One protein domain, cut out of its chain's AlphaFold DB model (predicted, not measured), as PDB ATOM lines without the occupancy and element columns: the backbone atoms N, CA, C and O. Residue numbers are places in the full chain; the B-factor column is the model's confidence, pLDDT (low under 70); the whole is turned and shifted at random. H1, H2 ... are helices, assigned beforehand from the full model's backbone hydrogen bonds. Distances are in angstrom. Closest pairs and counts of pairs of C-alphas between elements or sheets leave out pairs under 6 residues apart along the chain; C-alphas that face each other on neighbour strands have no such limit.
ATOM      1  N   PHE A  78      24.737   0.617  16.713       96.31
ATOM      2  CA  PHE A  78      24.822  -0.696  16.084       96.31
ATOM      3  C   PHE A  78      24.006  -1.698  16.894       96.31
ATOM      4  O   PHE A  78      23.983  -1.650  18.124       96.31
ATOM      5  N   CYS A  79      23.351  -2.623  16.205       95.94
ATOM      6  CA  CYS A  79      22.694  -3.772  16.809       95.94
ATOM      7  C   CYS A  79      23.091  -5.043  16.053       95.94
ATOM      8  O   CYS A  79      23.545  -4.994  14.910       95.94
ATOM      9  N   SER A  80      22.950  -6.191  16.714       96.88
ATOM     10  CA  SER A  80      23.182  -7.489  16.079       96.88
ATOM     11  C   SER A  80      22.194  -7.702  14.931       96.88
ATOM     12  O   SER A  80      21.023  -7.355  15.063       96.88
ATOM     13  N   THR A  81      22.605  -8.377  13.853       97.56
ATOM     14  CA  THR A  81      21.683  -8.782  12.772       97.56
ATOM     15  C   THR A  81      20.654  -9.830  13.216       97.56
ATOM     16  O   THR A  81      19.736 -10.153  12.469       97.56
ATOM     17  N   ARG A  82      20.769 -10.343  14.451       98.12
ATOM     18  CA  ARG A  82      19.744 -11.154  15.131       98.12
ATOM     19  C   ARG A  82      18.672 -10.316  15.837       98.12
ATOM     20  O   ARG A  82      17.669 -10.867  16.280       98.12
ATOM     21  N   SER A  83      18.865  -9.006  15.970       96.38
ATOM     22  CA  SER A  83      17.880  -8.101  16.561       96.38
ATOM     23  C   SER A  83      16.842  -7.700  15.518       96.38
ATOM     24  O   SER A  83      17.192  -7.217  14.443       96.38
ATOM     25  N   ARG A  84      15.554  -7.857  15.839       96.31
ATOM     26  CA  ARG A  84      14.462  -7.390  14.979       96.31
ATOM     27  C   ARG A  84      14.197  -5.904  15.206       96.31
ATOM     28  O   ARG A  84      13.951  -5.479  16.333       96.31
ATOM     29  N   PHE A  85      14.188  -5.125  14.132       95.38
ATOM     30  CA  PHE A  85      13.763  -3.736  14.158       95.38
ATOM     31  C   PHE A  85      12.232  -3.643  14.233       95.38
ATOM     32  O   PHE A  85      11.516  -4.192  13.392       95.38
ATOM     33  N   ALA A  86      11.725  -2.941  15.248       93.69
ATOM     34  CA  ALA A  86      10.297  -2.726  15.472       93.69
ATOM     35  C   ALA A  86       9.747  -1.618  14.556       93.69
ATOM     36  O   ALA A  86       9.353  -0.550  15.014       93.69
ATOM     37  N   GLU A  87       9.746  -1.860  13.247       90.12
ATOM     38  CA  GLU A  87       9.439  -0.854  12.221       90.12
ATOM     39  C   GLU A  87       8.082  -0.160  12.415       90.12
ATOM     40  O   GLU A  87       7.983   1.058  12.279       90.12
ATOM     41  N   ALA A  88       7.056  -0.913  12.826       89.56
ATOM     42  CA  ALA A  88       5.721  -0.376  13.089       89.56
ATOM     43  C   ALA A  88       5.712   0.715  14.178       89.56
ATOM     44  O   ALA A  88       4.881   1.615  14.141       89.56
ATOM     45  N   SER A  89       6.656   0.685  15.124       90.56
ATOM     46  CA  SER A  89       6.772   1.702  16.177       90.56
ATOM     47  C   SER A  89       7.315   3.042  15.676       90.56
ATOM     48  O   SER A  89       7.323   4.010  16.444       90.56
ATOM     49  N   TRP A  90       7.798   3.103  14.432       88.94
ATOM     50  CA  TRP A  90       8.447   4.275  13.848       88.94
ATOM     51  C   TRP A  90       7.675   4.914  12.697       88.94
ATOM     52  O   TRP A  90       8.093   5.980  12.260       88.94
ATOM     53  N   ASP A  91       6.586   4.301  12.220       89.06
ATOM     54  CA  ASP A  91       5.727   4.843  11.151       89.06
ATOM     55  C   ASP A  91       6.518   5.344   9.920       89.06
ATOM     56  O   ASP A  91       6.325   6.443   9.404       89.06
ATOM     57  N   GLY A  92       7.530   4.570   9.508       89.56
ATOM     58  CA  GLY A  92       8.412   4.912   8.384       89.56
ATOM     59  C   GLY A  92       9.407   6.056   8.638       89.56
ATOM     60  O   GLY A  92      10.251   6.319   7.790       89.56
ATOM     61  N   ALA A  93       9.390   6.705   9.806       91.81
ATOM     62  CA  ALA A  93      10.280   7.825  10.134       91.81
ATOM     63  C   ALA A  93      11.704   7.394  10.546       91.81
ATOM     64  O   ALA A  93      12.537   8.228  10.916       91.81
ATOM     65  N   HIS A  94      12.016   6.098  10.532       92.25
ATOM     66  CA  HIS A  94      13.324   5.589  10.928       92.25
ATOM     67  C   HIS A  94      13.785   4.459  10.016       92.25
ATOM     68  O   HIS A  94      12.987   3.647   9.556       92.25
ATOM     69  N   GLN A  95      15.090   4.426   9.771       93.00
ATOM     70  CA  GLN A  95      15.729   3.479   8.871       93.00
ATOM     71  C   GLN A  95      16.852   2.766   9.596       93.00
ATOM     72  O   GLN A  95      17.525   3.354  10.440       93.00
ATOM     73  N   VAL A  96      17.076   1.519   9.207       95.81
ATOM     74  CA  VAL A  96      18.238   0.737   9.614       95.81
ATOM     75  C   VAL A  96      19.010   0.335   8.367       95.81
ATOM     76  O   VAL A  96      18.424   0.086   7.316       95.81
ATOM     77  N   TYR A  97      20.327   0.287   8.485       96.75
ATOM     78  CA  TYR A  97      21.235  -0.048   7.394       96.75
ATOM     79  C   TYR A  97      22.022  -1.293   7.790       96.75
ATOM     80  O   TYR A  97      22.426  -1.428   8.948       96.75
ATOM     81  N   LEU A  98      22.231  -2.208   6.844       97.44
ATOM     82  CA  LEU A  98      23.065  -3.378   7.086       97.44
ATOM     83  C   LEU A  98      24.526  -2.941   7.014       97.44
ATOM     84  O   LEU A  98      25.071  -2.759   5.930       97.44
ATOM     85  N   ALA A  99      25.149  -2.740   8.175       95.94
ATOM     86  CA  ALA A  99      26.534  -2.280   8.238       95.94
ATOM     87  C   ALA A  99      27.518  -3.329   7.693       95.94
ATOM     88  O   ALA A  99      28.451  -2.987   6.974       95.94
ATOM     89  N   GLN A 100      27.317  -4.605   8.041       95.94
ATOM     90  CA  GLN A 100      28.159  -5.713   7.593       95.94
ATOM     91  C   GLN A 100      27.439  -7.059   7.768       95.94
ATOM     92  O   GLN A 100      26.657  -7.234   8.704       95.94
ATOM     93  N   GLY A 101      27.782  -8.039   6.929       96.38
ATOM     94  CA  GLY A 101      27.378  -9.436   7.093       96.38
ATOM     95  C   GLY A 101      26.037  -9.751   6.441       96.38
ATOM     96  O   GLY A 101      25.741  -9.247   5.362       96.38
ATOM     97  N   VAL A 102      25.252 -10.619   7.080       97.44
ATOM     98  CA  VAL A 102      23.939 -11.058   6.591       97.44
ATOM     99  C   VAL A 102      22.876 -10.889   7.670       97.44
ATOM    100  O   VAL A 102      23.163 -10.933   8.870       97.44
ATOM    101  N   ASP A 103      21.641 -10.695   7.227       97.81
ATOM    102  CA  ASP A 103      20.490 -10.592   8.110       97.81
ATOM    103  C   ASP A 103      20.112 -11.940   8.737       97.81
ATOM    104  O   ASP A 103      20.094 -12.969   8.061       97.81
ATOM    105  N   HIS A 104      19.761 -11.926  10.025       97.94
ATOM    106  CA  HIS A 104      19.289 -13.106  10.755       97.94
ATOM    107  C   HIS A 104      17.918 -12.903  11.416       97.94
ATOM    108  O   HIS A 104      17.405 -13.838  12.028       97.94
ATOM    109  N   ALA A 105      17.321 -11.712  11.310       97.50
ATOM    110  CA  ALA A 105      16.059 -11.376  11.970       97.50
ATOM    111  C   ALA A 105      14.905 -11.076  10.996       97.50
ATOM    112  O   ALA A 105      13.769 -10.869  11.435       97.50
ATOM    113  N   GLY A 106      15.156 -11.053   9.686       96.44
ATOM    114  CA  GLY A 106      14.166 -10.684   8.673       96.44
ATOM    115  C   GLY A 106      13.871  -9.184   8.670       96.44
ATOM    116  O   GLY A 106      12.707  -8.786   8.584       96.44
ATOM    117  N   ASN A 107      14.898  -8.353   8.852       96.56
ATOM    118  CA  ASN A 107      14.775  -6.900   8.814       96.56
ATOM    119  C   ASN A 107      14.742  -6.383   7.373       96.56
ATOM    120  O   ASN A 107      15.348  -6.953   6.469       96.56
ATOM    121  N   ARG A 108      14.083  -5.238   7.178       94.69
ATOM    122  CA  ARG A 108      14.225  -4.440   5.960       94.69
ATOM    123  C   ARG A 108      15.322  -3.406   6.168       94.69
ATOM    124  O   ARG A 108      15.260  -2.646   7.133       94.69
ATOM    125  N   TYR A 109      16.299  -3.377   5.269       96.31
ATOM    126  CA  TYR A 109      17.401  -2.422   5.312       96.31
ATOM    127  C   TYR A 109      17.227  -1.351   4.240       96.31
ATOM    128  O   TYR A 109      16.715  -1.620   3.154       96.31
ATOM    129  N   ALA A 110      17.639  -0.132   4.567       96.44
ATOM    130  CA  ALA A 110      17.745   0.950   3.608       96.44
ATOM    131  C   ALA A 110      19.011   0.796   2.747       96.44
ATOM    132  O   ALA A 110      20.026   0.257   3.190       96.44
ATOM    133  N   GLU A 111      18.932   1.312   1.525       95.56
ATOM    134  CA  GLU A 111      19.999   1.356   0.534       95.56
ATOM    135  C   GLU A 111      20.879   2.587   0.798       95.56
ATOM    136  O   GLU A 111      20.393   3.711   0.654       95.56
ATOM    137  N   PRO A 112      22.168   2.430   1.154       92.62
ATOM    138  CA  PRO A 112      23.026   3.559   1.527       92.62
ATOM    139  C   PRO A 112      23.153   4.656   0.459       92.62
ATOM    140  O   PRO A 112      23.344   5.820   0.795       92.62
ATOM    141  N   GLY A 113      23.056   4.298  -0.826       93.88
ATOM    142  CA  GLY A 113      23.169   5.241  -1.944       93.88
ATOM    143  C   GLY A 113      21.863   5.936  -2.337       93.88
ATOM    144  O   GLY A 113      21.873   6.795  -3.218       93.88
ATOM    145  N   ARG A 114      20.728   5.566  -1.731       95.25
ATOM    146  CA  ARG A 114      19.417   6.124  -2.070       95.25
ATOM    147  C   ARG A 114      19.077   7.286  -1.138       95.25
ATOM    148  O   ARG A 114      19.185   7.178   0.079       95.25
ATOM    149  N   ALA A 115      18.589   8.385  -1.709       93.94
ATOM    150  CA  ALA A 115      17.945   9.440  -0.935       93.94
ATOM    151  C   ALA A 115      16.519   9.027  -0.533       93.94
ATOM    152  O   ALA A 115      15.791   8.427  -1.328       93.94
ATOM    153  N   TYR A 116      16.117   9.396   0.685       94.69
ATOM    154  CA  TYR A 116      14.801   9.093   1.254       94.69
ATOM    155  C   TYR A 116      14.086  10.369   1.729       94.69
ATOM    156  O   TYR A 116      13.913  10.560   2.940       94.69
ATOM    157  N   PRO A 117      13.711  11.283   0.812       95.06
ATOM    158  CA  PRO A 117      12.988  12.504   1.173       95.06
ATOM    159  C   PRO A 117      11.685  12.202   1.924       95.06
ATOM    160  O   PRO A 117      11.365  12.895   2.885       95.06
ATOM    161  N   GLU A 118      11.008  11.101   1.591       93.56
ATOM    162  CA  GLU A 118       9.776  10.675   2.252       93.56
ATOM    163  C   GLU A 118       9.977  10.367   3.745       93.56
ATOM    164  O   GLU A 118       9.101  10.622   4.567       93.56
ATOM    165  N   VAL A 119      11.151   9.856   4.133       92.94
ATOM    166  CA  VAL A 119      11.470   9.589   5.545       92.94
ATOM    167  C   VAL A 119      11.728  10.896   6.286       92.94
ATOM    168  O   VAL A 119      11.344  11.034   7.449       92.94
ATOM    169  N   LEU A 120      12.371  11.862   5.625       89.44
ATOM    170  CA  LEU A 120      12.616  13.181   6.201       89.44
ATOM    171  C   LEU A 120      11.303  13.933   6.433       89.44
ATOM    172  O   LEU A 120      11.088  14.436   7.532       89.44
ATOM    173  N   GLU A 121      10.410  13.939   5.444       90.69
ATOM    174  CA  GLU A 121       9.060  14.500   5.566       90.69
ATOM    175  C   GLU A 121       8.314  13.878   6.754       90.69
ATOM    176  O   GLU A 121       7.833  14.593   7.635       90.69
ATOM    177  N   ARG A 122       8.330  12.542   6.868       89.94
ATOM    178  CA  ARG A 122       7.724  11.844   8.011       89.94
ATOM    179  C   ARG A 122       8.324  12.266   9.349       89.94
ATOM    180  O   ARG A 122       7.581  12.475  10.304       89.94
ATOM    181  N   ARG A 123       9.646  12.436   9.448       89.62
ATOM    182  CA  ARG A 123      10.283  12.915  10.690       89.62
ATOM    183  C   ARG A 123       9.780  14.299  11.086       89.62
ATOM    184  O   ARG A 123       9.463  14.488  12.257       89.62
ATOM    185  N   LEU A 124       9.672  15.226  10.135       85.81
ATOM    186  CA  LEU A 124       9.199  16.593  10.388       85.81
ATOM    187  C   LEU A 124       7.742  16.621  10.880       85.81
ATOM    188  O   LEU A 124       7.411  17.378  11.797       85.81
ATOM    189  N   ASP A 125       6.893  15.745  10.341       83.94
ATOM    190  CA  ASP A 125       5.494  15.633  10.762       83.94
ATOM    191  C   ASP A 125       5.354  15.043  12.173       83.94
ATOM    192  O   ASP A 125       4.513  15.479  12.973       83.94
ATOM    193  N   THR A 126       6.202  14.071  12.522       77.06
ATOM    194  CA  THR A 126       6.101  13.357  13.797       77.06
ATOM    195  C   THR A 126       6.490  14.230  14.996       77.06
ATOM    196  O   THR A 126       7.555  14.846  15.055       77.06
ATOM    197  N   ARG A 127       5.670  14.206  16.056       71.44
ATOM    198  CA  ARG A 127       6.009  14.873  17.331       71.44
ATOM    199  C   ARG A 127       7.285  14.320  17.976       71.44
ATOM    200  O   ARG A 127       7.950  15.048  18.700       71.44
ATOM    201  N   ARG A 128       7.634  13.055  17.699       72.31
ATOM    202  CA  ARG A 128       8.806  12.372  18.271       72.31
ATOM    203  C   ARG A 128      10.133  13.012  17.848       72.31
ATOM    204  O   ARG A 128      11.072  12.983  18.633       72.31
ATOM    205  N   TYR A 129      10.202  13.593  16.650       70.50
ATOM    206  CA  TYR A 129      11.429  14.200  16.127       70.50
ATOM    207  C   TYR A 129      11.409  15.739  16.106       70.50
ATOM    208  O   TYR A 129      12.444  16.354  15.852       70.50
ATOM    209  N   ARG A 130      10.276  16.372  16.443       59.53
ATOM    210  CA  ARG A 130      10.034  17.825  16.320       59.53
ATOM    211  C   ARG A 130      10.999  18.728  17.121       59.53
ATOM    212  O   ARG A 130      11.065  19.917  16.841       59.53
ATOM    213  N   HIS A 131      11.777  18.166  18.050       54.88
ATOM    214  CA  HIS A 131      12.812  18.861  18.839       54.88
ATOM    215  C   HIS A 131      14.085  18.017  19.028       54.88
ATOM    216  O   HIS A 131      14.786  18.147  20.025       54.88
ATOM    217  N   SER A 132      14.336  17.067  18.126       53.75
ATOM    218  CA  SER A 132      15.397  16.064  18.309       53.75
ATOM    219  C   SER A 132      16.801  16.502  17.861       53.75
ATOM    220  O   SER A 132      17.717  15.680  17.885       53.75
ATOM    221  N   HIS A 133      16.994  17.781  17.522       43.00
ATOM    222  CA  HIS A 133      18.283  18.385  17.171       43.00
ATOM    223  C   HIS A 133      18.383  19.820  17.679       43.00
ATOM    224  O   HIS A 133      17.368  20.542  17.556       43.00
TER     225      HIS A 133
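What this domain is: This is residues 78 to 133 of the 133 residues of an uncharacterized protein of Massilia glaciei (UniProt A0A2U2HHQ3). With little regular structure, this is mostly a folded ribbon of loops with two short helices, of which H2 lies toward one end of the longest axis and H1 stands nearer to its middle, apart from H2. Between them, residues 91 to 116 run away to the other end, near Val 102, and fold back to H2. The printed part has 56 residues with two named helices, H1 then H2, and no named strand; the class is all helix, with 13 residues in named elements. It is only just loose, close to compact, with a radius of gyration of the C-alphas of 12.5 A and spans of 33 by 24 by 19 A.

How they stand to each other: H2, residues 117 to 125, and H1, residues 87 to 90, are apart. In H2 every O i to N i+4 pair is within hydrogen-bond range; H1 is too short for such a pair, but its one O i to N i+3 pair is within range.

Where its parts are: H2 measures 12.6 A, from C-alpha 117 at (12.988, 12.504, 1.173) to C-alpha 125 at (5.494, 15.633, 10.762). H1 begins at C-alpha 87, (9.439, -0.854, 12.221), and measures 5.5 A.

The domain as a whole: The C-alphas farthest apart, of Val 102 and His 131, are 34.2 A apart. The link from H1 to H2 is long, 26 residues. The printed part has no cut; pLDDT is under 70 at residues 130 to 133.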